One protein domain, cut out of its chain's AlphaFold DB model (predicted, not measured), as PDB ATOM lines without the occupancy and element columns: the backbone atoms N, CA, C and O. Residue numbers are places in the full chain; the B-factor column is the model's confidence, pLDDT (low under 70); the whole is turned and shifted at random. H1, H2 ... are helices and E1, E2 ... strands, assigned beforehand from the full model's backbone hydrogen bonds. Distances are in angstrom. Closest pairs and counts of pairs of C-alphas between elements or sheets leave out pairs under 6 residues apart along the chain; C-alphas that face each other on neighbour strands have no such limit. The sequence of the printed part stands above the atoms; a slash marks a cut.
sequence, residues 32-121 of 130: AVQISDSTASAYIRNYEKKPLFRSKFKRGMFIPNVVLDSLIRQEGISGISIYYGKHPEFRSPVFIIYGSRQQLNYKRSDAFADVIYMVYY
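Overview. This is residues 32 to 121 of the 130 residues of an uncharacterized protein of Flavihumibacter sp. ZG627 (UniProt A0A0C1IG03). A twisted sheet of four strands makes the core, with H1 packed slantwise over one face and H3 over the other; H2 sits past one end of the strands, and the long loop of residues 101 to 114 lies past the other end. The printed part has 90 residues, with three named helices and four named strands in the order E1 H1 H2 H3 E2 E3 E4. The sheet runs E1 - E4 - E3 - E2, antiparallel throughout, and the class is mixed, helices and strands. The whole is compact, with a radius of gyration of the C-alphas of 13.1 A and spans of 38 by 26 by 23 A.

Arrangement. Start at E3, residues 94 to 100, an inner strand. Beside it E2, residues 79 to 85, is antiparallel at 158 degrees, with N 83 and O 96 2.8 A apart, within hydrogen-bond range. E4, residues 115 to 120, is E3's other neighbour, antiparallel at 156 degrees, with N 97 and O 117 at 2.8 A. E2, E3 and E4 form a meander, each strand the antiparallel neighbour of the one before, with hairpins E2 and E3, and E3 and E4. At the edge, E1, residues 32 to 34, is antiparallel to E4 at 147 degrees, with N 33 and O 118 at 2.9 A. From edge to edge the strands' lines turn by 78 degrees. H1, residues 37 to 48, is on the sheet at a height of 8.4 A, over E3 and only just over E4 and E2, with 3 C-alphas falling on each of those two. It runs slantwise to the strands, at 39 degrees to E3 on the local plane; its closest C-alphas to E2 are those of Ile 44 and Gly 85, 4.3 A apart. H3, residues 65 to 75, is on the opposite face at a height of 9.5 A, slantwise at 43 degrees to E3 on the local plane. H2, residues 51 to 57, is not on the sheet; residues 47 to 48 of H1 alone only just touch it, only at the corner by their link, with 3 pairs of C-alphas within 8 A, the closest Tyr 47 and Arg 54 at 7.1 A. H1 and H3 are apart. Each O i to N i+4 pair is within hydrogen-bond range in H1 and H3; in H2 1 of 3 is, beside 4 of 4 O i to N i+3 pairs.

Along the chain. Find C-alpha 94 at (79.806, 18.135, 266.356), where E3 begins; it runs 19.2 A to Ser 100, and E2 from Gly 79 to Gly 85 is also 19.2 A. E4 covers 16.2 A and ends at C-alpha 120, (79.431, 14.280, 269.308); E1 covers 6.8 A. H1 begins at C-alpha 37, (91.573, 15.807, 257.929), and is 16.3 A long; H3 is 15.2 A and H2 10.3 A.

Size, cuts and confidence. Look for the two C-alphas farthest apart at Leu 52 and Asn 105, 38.4 A. The printed part has no cut. The link E3 to E4, 14 residues, is long. The mean pLDDT of the printed part is 81.2; residues 58 to 60 and 103 to 113 are under 70.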
ATOM      1  N   ALA A  32      83.422  10.035 270.761       88.44
ATOM      2  CA  ALA A  32      84.629  10.512 270.102       88.44
ATOM      3  C   ALA A  32      85.080   9.476 269.072       88.44
ATOM      4  O   ALA A  32      85.255   8.305 269.398       88.44
ATOM      5  N   VAL A  33      85.249   9.907 267.826       90.88
ATOM      6  CA  VAL A  33      85.702   9.054 266.725       90.88
ATOM      7  C   VAL A  33      86.859   9.748 266.034       90.88
ATOM      8  O   VAL A  33      86.739  10.915 265.657       90.88
ATOM      9  N   GLN A  34      87.974   9.044 265.862       92.38
ATOM     10  CA  GLN A  34      89.091   9.561 265.079       92.38
ATOM     11  C   GLN A  34      88.694   9.619 263.598       92.38
ATOM     12  O   GLN A  34      88.145   8.662 263.052       92.38
ATOM     13  N   ILE A  35      88.956  10.749 262.948       92.38
ATOM     14  CA  ILE A  35      88.599  11.002 261.549       92.38
ATOM     15  C   ILE A  35      89.800  11.544 260.770       92.38
ATOM     16  O   ILE A  35      90.775  12.017 261.347       92.38
ATOM     17  N   SER A  36      89.728  11.492 259.440       93.06
ATOM     18  CA  SER A  36      90.726  12.123 258.573       93.06
ATOM     19  C   SER A  36      90.556  13.644 258.521       93.06
ATOM     20  O   SER A  36      89.450  14.166 258.691       93.06
ATOM     21  N   ASP A  37      91.625  14.357 258.160       91.50
ATOM     22  CA  ASP A  37      91.573  15.807 257.929       91.50
ATOM     23  C   ASP A  37      90.586  16.192 256.811       91.50
ATOM     24  O   ASP A  37      89.819  17.148 256.936       91.50
ATOM     25  N   SER A  38      90.512  15.390 255.743       92.62
ATOM     26  CA  SER A  38      89.550  15.607 254.656       92.62
ATOM     27  C   SER A  38      88.097  15.570 255.146       92.62
ATOM     28  O   SER A  38      87.275  16.396 254.732       92.62
ATOM     29  N   THR A  39      87.792  14.651 256.065       94.44
ATOM     30  CA  THR A  39      86.475  14.501 256.694       94.44
ATOM     31  C   THR A  39      86.193  15.658 257.652       94.44
ATOM     32  O   THR A  39      85.118  16.257 257.605       94.44
ATOM     33  N   ALA A  40      87.181  16.030 258.468       94.00
ATOM     34  CA  ALA A  40      87.106  17.155 259.394       94.00
ATOM     35  C   ALA A  40      86.800  18.465 258.653       94.00
ATOM     36  O   ALA A  40      85.799  19.135 258.925       94.00
ATOM     37  N   SER A  41      87.588  18.749 257.619       93.12
ATOM     38  CA  SER A  41      87.406  19.877 256.712       93.12
ATOM     39  C   SER A  41      86.024  19.884 256.051       93.12
ATOM     40  O   SER A  41      85.403  20.940 255.903       93.12
ATOM     41  N   ALA A  42      85.499  18.719 255.657       95.25
ATOM     42  CA  ALA A  42      84.155  18.626 255.093       95.25
ATOM     43  C   ALA A  42      83.077  19.025 256.113       95.25
ATOM     44  O   ALA A  42      82.181  19.804 255.780       95.25
ATOM     45  N   TYR A  43      83.173  18.557 257.360       95.00
ATOM     46  CA  TYR A  43      82.216  18.912 258.409       95.00
ATOM     47  C   TYR A  43      82.283  20.382 258.807       95.00
ATOM     48  O   TYR A  43      81.224  20.983 259.008       95.00
ATOM     49  N   ILE A  44      83.478  20.971 258.868       93.56
ATOM     50  CA  ILE A  44      83.664  22.403 259.143       93.56
ATOM     51  C   ILE A  44      83.010  23.233 258.037       93.56
ATOM     52  O   ILE A  44      82.123  24.043 258.311       93.56
ATOM     53  N   ARG A  45      83.320  22.949 256.764       94.56
ATOM     54  CA  ARG A  45      82.690  23.648 255.628       94.56
ATOM     55  C   ARG A  45      81.171  23.485 255.614       94.56
ATOM     56  O   ARG A  45      80.442  24.434 255.326       94.56
ATOM     57  N   ASN A  46      80.667  22.291 255.924       92.75
ATOM     58  CA  ASN A  46      79.225  22.036 255.996       92.75
ATOM     59  C   ASN A  46      78.552  22.830 257.117       92.75
ATOM     60  O   ASN A  46      77.400  23.241 256.966       92.75
ATOM     61  N   TYR A  47      79.250  23.043 258.231       91.31
ATOM     62  CA  TYR A  47      78.778  23.897 259.309       91.31
ATOM     63  C   TYR A  47      78.740  25.362 258.868       91.31
ATOM     64  O   TYR A  47      77.699  26.005 258.984       91.31
ATOM     65  N   GLU A  48      79.831  25.872 258.291       90.56
ATOM     66  CA  GLU A  48      79.965  27.263 257.838       90.56
ATOM     67  C   GLU A  48      78.888  27.677 256.832       90.56
ATOM     68  O   GLU A  48      78.309  28.760 256.972       90.56
ATOM     69  N   LYS A  49      78.560  26.779 255.895       93.56
ATOM     70  CA  LYS A  49      77.532  26.958 254.856       93.56
ATOM     71  C   LYS A  49      76.090  26.990 255.381       93.56
ATOM     72  O   LYS A  49      75.176  27.230 254.596       93.56
ATOM     73  N   LYS A  50      75.842  26.742 256.674       88.94
ATOM     74  CA  LYS A  50      74.487  26.673 257.254       88.94
ATOM     75  C   LYS A  50      74.243  27.777 258.296       88.94
ATOM     76  O   LYS A  50      74.170  27.481 259.488       88.94
ATOM     77  N   PRO A  51      74.067  29.049 257.893       86.38
ATOM     78  CA  PRO A  51      73.913  30.172 258.826       86.38
ATOM     79  C   PRO A  51      72.725  30.016 259.787       86.38
ATOM     80  O   PRO A  51      72.884  30.258 260.982       86.38
ATOM     81  N   LEU A  52      71.576  29.525 259.306       83.88
ATOM     82  CA  LEU A  52      70.402  29.267 260.150       83.88
ATOM     83  C   LEU A  52      70.688  28.207 261.216       83.88
ATOM     84  O   LEU A  52      70.379  28.404 262.385       83.88
ATOM     85  N   PHE A  53      71.351  27.114 260.838       83.12
ATOM     86  CA  PHE A  53      71.785  26.091 261.786       83.12
ATOM     87  C   PHE A  53      72.722  26.684 262.844       83.12
ATOM     88  O   PHE A  53      72.491  26.527 264.036       83.12
ATOM     89  N   ARG A  54      73.738  27.439 262.413       84.06
ATOM     90  CA  ARG A  54      74.708  28.086 263.307       84.06
ATOM     91  C   ARG A  54      74.028  29.019 264.304       84.06
ATOM     92  O   ARG A  54      74.408  29.016 265.467       84.06
ATOM     93  N   SER A  55      73.032  29.791 263.871       81.69
ATOM     94  CA  SER A  55      72.329  30.745 264.738       81.69
ATOM     95  C   SER A  55      71.650  30.082 265.942       81.69
ATOM     96  O   SER A  55      71.666  30.658 267.025       81.69
ATOM     97  N   LYS A  56      71.170  28.839 265.783       75.94
ATOM     98  CA  LYS A  56      70.495  28.071 266.841       75.94
ATOM     99  C   LYS A  56      71.437  27.550 267.929       75.94
ATOM    100  O   LYS A  56      71.000  27.331 269.048       75.94
ATOM    101  N   PHE A  57      72.720  27.357 267.613       73.12
ATOM    102  CA  PHE A  57      73.678  26.700 268.517       73.12
ATOM    103  C   PHE A  57      74.885  27.567 268.895       73.12
ATOM    104  O   PHE A  57      75.617  27.232 269.820       73.12
ATOM    105  N   LYS A  58      75.115  28.695 268.208       63.50
ATOM    106  CA  LYS A  58      76.266  29.578 268.470       63.50
ATOM    107  C   LYS A  58      76.261  30.200 269.867       63.50
ATOM    108  O   LYS A  58      77.319  30.599 270.340       63.50
ATOM    109  N   ARG A  59      75.101  30.334 270.512       56.19
ATOM    110  CA  ARG A  59      75.000  30.866 271.874       56.19
ATOM    111  C   ARG A  59      74.952  29.696 272.857       56.19
ATOM    112  O   ARG A  59      73.927  29.041 272.977       56.19
ATOM    113  N   GLY A  60      76.069  29.433 273.534       58.59
ATOM    114  CA  GLY A  60      76.118  28.541 274.700       58.59
ATOM    115  C   GLY A  60      76.500  27.082 274.442       58.59
ATOM    116  O   GLY A  60      76.745  26.365 275.409       58.59
ATOM    117  N   MET A  61      76.610  26.625 273.189       71.62
ATOM    118  CA  MET A  61      77.054  25.255 272.925       71.62
ATOM    119  C   MET A  61      78.580  25.151 272.958       71.62
ATOM    120  O   MET A  61      79.262  25.430 271.970       71.62
ATOM    121  N   PHE A  62      79.107  24.715 274.095       75.56
ATOM    122  CA  PHE A  62      80.518  24.403 274.288       75.56
ATOM    123  C   PHE A  62      80.684  22.914 274.564       75.56
ATOM    124  O   PHE A  62      79.783  22.269 275.102       75.56
ATOM    125  N   ILE A  63      81.837  22.366 274.190       79.00
ATOM    126  CA  ILE A  63      82.209  21.032 274.647       79.00
ATOM    127  C   ILE A  63      82.414  21.099 276.169       79.00
ATOM    128  O   ILE A  63      83.128  21.990 276.635       79.00
ATOM    129  N   PRO A  64      81.786  20.223 276.971       80.25
ATOM    130  CA  PRO A  64      82.005  20.239 278.412       80.25
ATOM    131  C   PRO A  64      83.472  19.938 278.746       80.25
ATOM    132  O   PRO A  64      84.038  18.991 278.199       80.25
ATOM    133  N   ASN A  65      84.066  20.674 279.692       81.94
ATOM    134  CA  ASN A  65      85.458  20.449 280.115       81.94
ATOM    135  C   ASN A  65      85.702  18.997 280.544       81.94
ATOM    136  O   ASN A  65      86.713  18.419 280.182       81.94
ATOM    137  N   VAL A  66      84.729  18.359 281.205       81.69
ATOM    138  CA  VAL A  66      84.832  16.944 281.607       81.69
ATOM    139  C   VAL A  66      85.015  15.986 280.423       81.69
ATOM    140  O   VAL A  66      85.731  14.995 280.545       81.69
ATOM    141  N   VAL A  67      84.406  16.285 279.270       82.94
ATOM    142  CA  VAL A  67      84.565  15.502 278.034       82.94
ATOM    143  C   VAL A  67      85.957  15.730 277.455       82.94
ATOM    144  O   VAL A  67      86.634  14.779 277.068       82.94
ATOM    145  N   LEU A  68      86.391  16.989 277.432       83.19
ATOM    146  CA  LEU A  68      87.695  17.385 276.918       83.19
ATOM    147  C   LEU A  68      88.840  16.790 277.752       83.19
ATOM    148  O   LEU A  68      89.737  16.167 277.193       83.19
ATOM    149  N   ASP A  69      88.757  16.887 279.079       86.06
ATOM    150  CA  ASP A  69      89.723  16.327 280.029       86.06
ATOM    151  C   ASP A  69      89.766  14.798 279.974       86.06
ATOM    152  O   ASP A  69      90.811  14.190 280.212       86.06
ATOM    153  N   SER A  70      88.623  14.156 279.714       85.50
ATOM    154  CA  SER A  70      88.553  12.707 279.512       85.50
ATOM    155  C   SER A  70      89.288  12.309 278.234       85.50
ATOM    156  O   SER A  70      90.168  11.452 278.284       85.50
ATOM    157  N   LEU A  71      89.005  12.985 277.116       83.44
ATOM    158  CA  LEU A  71      89.657  12.717 275.834       83.44
ATOM    159  C   LEU A  71      91.170  12.978 275.891       83.44
ATOM    160  O   LEU A  71      91.951  12.142 275.448       83.44
ATOM    161  N   ILE A  72      91.591  14.096 276.490       85.38
ATOM    162  CA  ILE A  72      93.005  14.447 276.698       85.38
ATOM    163  C   ILE A  72      93.744  13.340 277.452       85.38
ATOM    164  O   ILE A  72      94.815  12.912 277.024       85.38
ATOM    165  N   ARG A  73      93.163  12.852 278.556       86.44
ATOM    166  CA  ARG A  73      93.778  11.813 279.392       86.44
ATOM    167  C   ARG A  73      93.793  10.444 278.720       86.44
ATOM    168  O   ARG A  73      94.786   9.739 278.846       86.44
ATOM    169  N   GLN A  74      92.713  10.068 278.040       84.94
ATOM    170  CA  GLN A  74      92.595   8.766 277.374       84.94
ATOM    171  C   GLN A  74      93.524   8.657 276.162       84.94
ATOM    172  O   GLN A  74      94.167   7.629 275.974       84.94
ATOM    173  N   GLU A  75      93.624   9.724 275.371       84.31
ATOM    174  CA  GLU A  75      94.325   9.706 274.083       84.31
ATOM    175  C   GLU A  75      95.741  10.304 274.143       84.31
ATOM    176  O   GLU A  75      96.464  10.285 273.141       84.31
ATOM    177  N   GLY A  76      96.140  10.843 275.302       83.75
ATOM    178  CA  GLY A  76      97.463  11.429 275.533       83.75
ATOM    179  C   GLY A  76      97.705  12.726 274.758       83.75
ATOM    180  O   GLY A  76      98.804  12.946 274.260       83.75
ATOM    181  N   ILE A  77      96.680  13.567 274.611       83.00
ATOM    182  CA  ILE A  77      96.736  14.797 273.803       83.00
ATOM    183  C   ILE A  77      97.146  15.976 274.690       83.00
ATOM    184  O   ILE A  77      96.535  16.205 275.724       83.00
ATOM    185  N   SER A  78      98.141  16.765 274.285       77.12
ATOM    186  CA  SER A  78      98.641  17.899 275.080       77.12
ATOM    187  C   SER A  78      98.293  19.276 274.502       77.12
ATOM    188  O   SER A  78      98.153  20.240 275.251       77.12
ATOM    189  N   GLY A  79      98.100  19.374 273.183       76.75
ATOM    190  CA  GLY A  79      97.618  20.586 272.519       76.75
ATOM    191  C   GLY A  79      96.329  20.323 271.763       76.75
ATOM    192  O   GLY A  79      96.195  19.283 271.125       76.75
ATOM    193  N   ILE A  80      95.389  21.264 271.844       83.31
ATOM    194  CA  ILE A  80      94.054  21.129 271.264       83.31
ATOM    195  C   ILE A  80      93.637  22.404 270.532       83.31
ATOM    196  O   ILE A  80      93.833  23.516 271.020       83.31
ATOM    197  N   SER A  81      93.013  22.237 269.372       87.19
ATOM    198  CA  SER A  81      92.228  23.273 268.699       87.19
ATOM    199  C   SER A  81      90.847  22.707 268.394       87.19
ATOM    200  O   SER A  81      90.729  21.582 267.914       87.19
ATOM    201  N   ILE A  82      89.795  23.461 268.719       88.81
ATOM    202  CA  ILE A  82      88.412  22.976 268.659       88.81
ATOM    203  C   ILE A  82      87.615  23.817 267.671       88.81
ATOM    204  O   ILE A  82      87.541  25.038 267.790       88.81
ATOM    205  N   TYR A  83      86.969  23.138 266.731       90.38
ATOM    206  CA  TYR A  83      86.131  23.728 265.697       90.38
ATOM    207  C   TYR A  83      84.723  23.141 265.742       90.38
ATOM    208  O   TYR A  83      84.500  22.036 266.235       90.38
ATOM    209  N   TYR A  84      83.756  23.866 265.186       90.25
ATOM    210  CA  TYR A  84      82.403  23.351 265.003       90.25
ATOM    211  C   TYR A  84      82.262  22.680 263.636       90.25
ATOM    212  O   TYR A  84      82.667  23.237 262.616       90.25
ATOM    213  N   GLY A  85      81.621  21.515 263.614       91.69
ATOM    214  CA  GLY A  85      81.298  20.771 262.403       91.69
ATOM    215  C   GLY A  85      79.813  20.423 262.298       91.69
ATOM    216  O   GLY A  85      79.059  20.448 263.275       91.69
ATOM    217  N   LYS A  86      79.381  20.065 261.084       91.38
ATOM    218  CA  LYS A  86      78.054  19.503 260.812       91.38
ATOM    219  C   LYS A  86      78.191  18.145 260.133       91.38
ATOM    220  O   LYS A  86      78.386  18.070 258.920       91.38
ATOM    221  N   HIS A  87      77.993  17.090 260.916       90.75
ATOM    222  CA  HIS A  87      77.759  15.743 260.399       90.75
ATOM    223  C   HIS A  87      76.363  15.663 259.749       90.75
ATOM    224  O   HIS A  87      75.441  16.312 260.258       90.75
ATOM    225  N   PRO A  88      76.150  14.913 258.654       86.00
ATOM    226  CA  PRO A  88      74.829  14.780 258.032       86.00
ATOM    227  C   PRO A  88      73.773  14.187 258.978       86.00
ATOM    228  O   PRO A  88      72.664  14.711 259.035       86.00
ATOM    229  N   GLU A  89      74.144  13.182 259.772       85.00
ATOM    230  CA  GLU A  89      73.208  12.407 260.604       85.00
ATOM    231  C   GLU A  89      72.836  13.072 261.940       85.00
ATOM    232  O   GLU A  89      71.755  12.833 262.474       85.00
ATOM    233  N   PHE A  90      73.692  13.942 262.489       83.94
ATOM    234  CA  PHE A  90      73.448  14.538 263.806       83.94
ATOM    235  C   PHE A  90      72.617  15.814 263.725       83.94
ATOM    236  O   PHE A  90      72.861  16.680 262.884       83.94
ATOM    237  N   ARG A  91      71.645  15.972 264.627       80.88
ATOM    238  CA  ARG A  91      70.803  17.178 264.684       80.88
ATOM    239  C   ARG A  91      71.506  18.373 265.323       80.88
ATOM    240  O   ARG A  91      71.180  19.497 264.965       80.88
ATOM    241  N   SER A  92      72.472  18.148 266.208       83.00
ATOM    242  CA  SER A  92      73.309  19.197 266.790       83.00
ATOM    243  C   SER A  92      74.679  19.279 266.099       83.00
ATOM    244  O   SER A  92      75.050  18.380 265.334       83.00
ATOM    245  N   PRO A  93      75.424  20.381 266.295       87.44
ATOM    246  CA  PRO A  93      76.824  20.456 265.904       87.44
ATOM    247  C   PRO A  93      77.644  19.313 266.511       87.44
ATOM    248  O   PRO A  93      77.350  18.831 267.605       87.44
ATOM    249  N   VAL A  94      78.699  18.925 265.802       90.56
ATOM    250  CA  VAL A  94      79.806  18.135 266.356       90.56
ATOM    251  C   VAL A  94      80.983  19.056 266.647       90.56
ATOM    252  O   VAL A  94      81.117  20.108 266.017       90.56
ATOM    253  N   PHE A  95      81.848  18.650 267.565       91.31
ATOM    254  CA  PHE A  95      83.127  19.302 267.814       91.31
ATOM    255  C   PHE A  95      84.215  18.567 267.041       91.31
ATOM    256  O   PHE A  95      84.308  17.345 267.106       91.31
ATOM    257  N   ILE A  96      85.022  19.300 266.289       92.56
ATOM    258  CA  ILE A  96      86.188  18.776 265.587       92.56
ATOM    259  C   ILE A  96      87.408  19.204 266.391       92.56
ATOM    260  O   ILE A  96      87.682  20.398 266.503       92.56
ATOM    261  N   ILE A  97      88.095  18.239 266.991       90.69
ATOM    262  CA  ILE A  97      89.248  18.466 267.855       90.69
ATOM    263  C   ILE A  97      90.497  18.056 267.095       90.69
ATOM    264  O   ILE A  97      90.704  16.876 266.826       90.69
ATOM    265  N   TYR A  98      91.321  19.043 266.781       90.50
ATOM    266  CA  TYR A  98      92.677  18.869 266.289       90.50
ATOM    267  C   TYR A  98      93.593  18.752 267.506       90.50
ATOM    268  O   TYR A  98      93.765  19.725 268.242       90.50
ATOM    269  N   GLY A  99      94.105  17.551 267.758       87.94
ATOM    270  CA  GLY A  99      94.950  17.220 268.899       87.94
ATOM    271  C   GLY A  99      96.399  16.964 268.495       87.94
ATOM    272  O   GLY A  99      96.651  16.486 267.394       87.94
ATOM    273  N   SER A 100      97.336  17.260 269.397       85.12
ATOM    274  CA  SER A 100      98.740  16.844 269.297       85.12
ATOM    275  C   SER A 100      99.149  15.980 270.492       85.12
ATOM    276  O   SER A 100      98.998  16.426 271.635       85.12
ATOM    277  N   ARG A 101      99.701  14.781 270.267       82.00
ATOM    278  CA  ARG A 101     100.310  13.962 271.340       82.00
ATOM    279  C   ARG A 101     101.710  14.432 271.728       82.00
ATOM    280  O   ARG A 101     102.222  14.065 272.783       82.00
ATOM    281  N   GLN A 102     102.341  15.259 270.900       71.50
ATOM    282  CA  GLN A 102     103.631  15.862 271.220       71.50
ATOM    283  C   GLN A 102     103.443  17.042 272.168       71.50
ATOM    284  O   GLN A 102     102.522  17.836 271.995       71.50
ATOM    285  N   GLN A 103     104.326  17.165 273.161       59.62
ATOM    286  CA  GLN A 103     104.329  18.262 274.125       59.62
ATOM    287  C   GLN A 103     104.647  19.576 273.390       59.62
ATOM    288  O   GLN A 103     105.799  19.867 273.067       59.62
ATOM    289  N   LEU A 104     103.614  20.349 273.047       54.72
ATOM    290  CA  LEU A 104     103.776  21.572 272.262       54.72
ATOM    291  C   LEU A 104     104.328  22.708 273.135       54.72
ATOM    292  O   LEU A 104     103.611  23.312 273.932       54.72
ATOM    293  N   ASN A 105     105.601  23.053 272.935       51.06
ATOM    294  CA  ASN A 105     106.146  24.338 273.370       51.06
ATOM    295  C   ASN A 105     105.509  25.446 272.510       51.06
ATOM    296  O   ASN A 105     105.817  25.597 271.332       51.06
ATOM    297  N   TYR A 106     104.561  26.167 273.106       37.88
ATOM    298  CA  TYR A 106     103.720  27.231 272.543       37.88
ATOM    299  C   TYR A 106     104.277  28.012 271.327       37.88
ATOM    300  O   TYR A 106     105.236  28.772 271.460       37.88
ATOM    301  N   LYS A 107     103.550  27.961 270.195       38.31
ATOM    302  CA  LYS A 107     103.163  29.113 269.341       38.31
ATOM    303  C   LYS A 107     102.237  28.651 268.201       38.31
ATOM    304  O   LYS A 107     102.646  27.866 267.360       38.31
ATOM    305  N   ARG A 108     100.995  29.163 268.210       39.72
ATOM    306  CA  ARG A 108      99.987  29.203 267.122       39.72
ATOM    307  C   ARG A 108     100.383  28.495 265.817       39.72
ATOM    308  O   ARG A 108     101.126  29.069 265.025       39.72
ATOM    309  N   SER A 109      99.801  27.334 265.546       43.25
ATOM    310  CA  SER A 109      99.699  26.800 264.187       43.25
ATOM    311  C   SER A 109      98.756  25.599 264.181       43.25
ATOM    312  O   SER A 109      98.988  24.623 264.892       43.25
ATOM    313  N   ASP A 110      97.721  25.665 263.348       50.25
ATOM    314  CA  ASP A 110      96.811  24.555 263.043       50.25
ATOM    315  C   ASP A 110      97.518  23.370 262.346       50.25
ATOM    316  O   ASP A 110      96.915  22.325 262.123       50.25
ATOM    317  N   ALA A 111      98.813  23.496 262.023       53.62
ATOM    318  CA  ALA A 111      99.593  22.508 261.277       53.62
ATOM    319  C   ALA A 111     100.222  21.384 262.130       53.62
ATOM    320  O   ALA A 111     101.022  20.614 261.604       53.62
ATOM    321  N   PHE A 112      99.909  21.285 263.427       58.62
ATOM    322  CA  PHE A 112     100.559  20.333 264.351       58.62
ATOM    323  C   PHE A 112      99.652  19.219 264.882       58.62
ATOM    324  O   PHE A 112     100.042  18.492 265.801       58.62
ATOM    325  N   ALA A 113      98.446  19.082 264.337       67.94
ATOM    326  CA  ALA A 113      97.560  18.008 264.748       67.94
ATOM    327  C   ALA A 113      98.053  16.667 264.192       67.94
ATOM    328  O   ALA A 113      98.088  16.476 262.977       67.94
ATOM    329  N   ASP A 114      98.424  15.740 265.071       78.44
ATOM    330  CA  ASP A 114      98.728  14.353 264.700       78.44
ATOM    331  C   ASP A 114      97.483  13.458 264.788       78.44
ATOM    332  O   ASP A 114      97.419  12.401 264.158       78.44
ATOM    333  N   VAL A 115      96.461  13.905 265.523       86.12
ATOM    334  CA  VAL A 115      95.182  13.218 265.673       86.12
ATOM    335  C   VAL A 115      94.019  14.195 265.533       86.12
ATOM    336  O   VAL A 115      94.065  15.328 266.009       86.12
ATOM    337  N   ILE A 116      92.946  13.755 264.875       89.19
ATOM    338  CA  ILE A 116      91.733  14.556 264.695       89.19
ATOM    339  C   ILE A 116      90.536  13.731 265.143       89.19
ATOM    340  O   ILE A 116      90.301  12.641 264.622       89.19
ATOM    341  N   TYR A 117      89.766  14.261 266.086       90.69
ATOM    342  CA  TYR A 117      88.567  13.610 266.601       90.69
ATOM    343  C   TYR A 117      87.321  14.403 266.237       90.69
ATOM    344  O   TYR A 117      87.252  15.617 266.419       90.69
ATOM    345  N   MET A 118      86.297  13.693 265.782       92.00
ATOM    346  CA  MET A 118      84.928  14.174 265.820       92.00
ATOM    347  C   MET A 118      84.320  13.765 267.156       92.00
ATOM    348  O   MET A 118      84.192  12.578 267.444       92.00
ATOM    349  N   VAL A 119      83.907  14.749 267.943       89.19
ATOM    350  CA  VAL A 119      83.213  14.546 269.206       89.19
ATOM    351  C   VAL A 119      81.762  14.981 269.061       89.19
ATOM    352  O   VAL A 119      81.456  16.158 268.868       89.19
ATOM    353  N   TYR A 120      80.853  14.021 269.164       87.12
ATOM    354  CA  TYR A 120      79.431  14.280 269.308       87.12
ATOM    355  C   TYR A 120      79.069  14.298 270.790       87.12
ATOM    356  O   TYR A 120      79.168  13.285 271.485       87.12
ATOM    357  N   TYR A 121      78.625  15.461 271.257       78.44
ATOM    358  CA  TYR A 121      77.965  15.611 272.545       78.44
ATOM    359  C   TYR A 121      76.518  16.029 272.263       78.44
ATOM    360  O   TYR A 121      76.308  17.132 271.737       78.44
TER     361      TYR A 121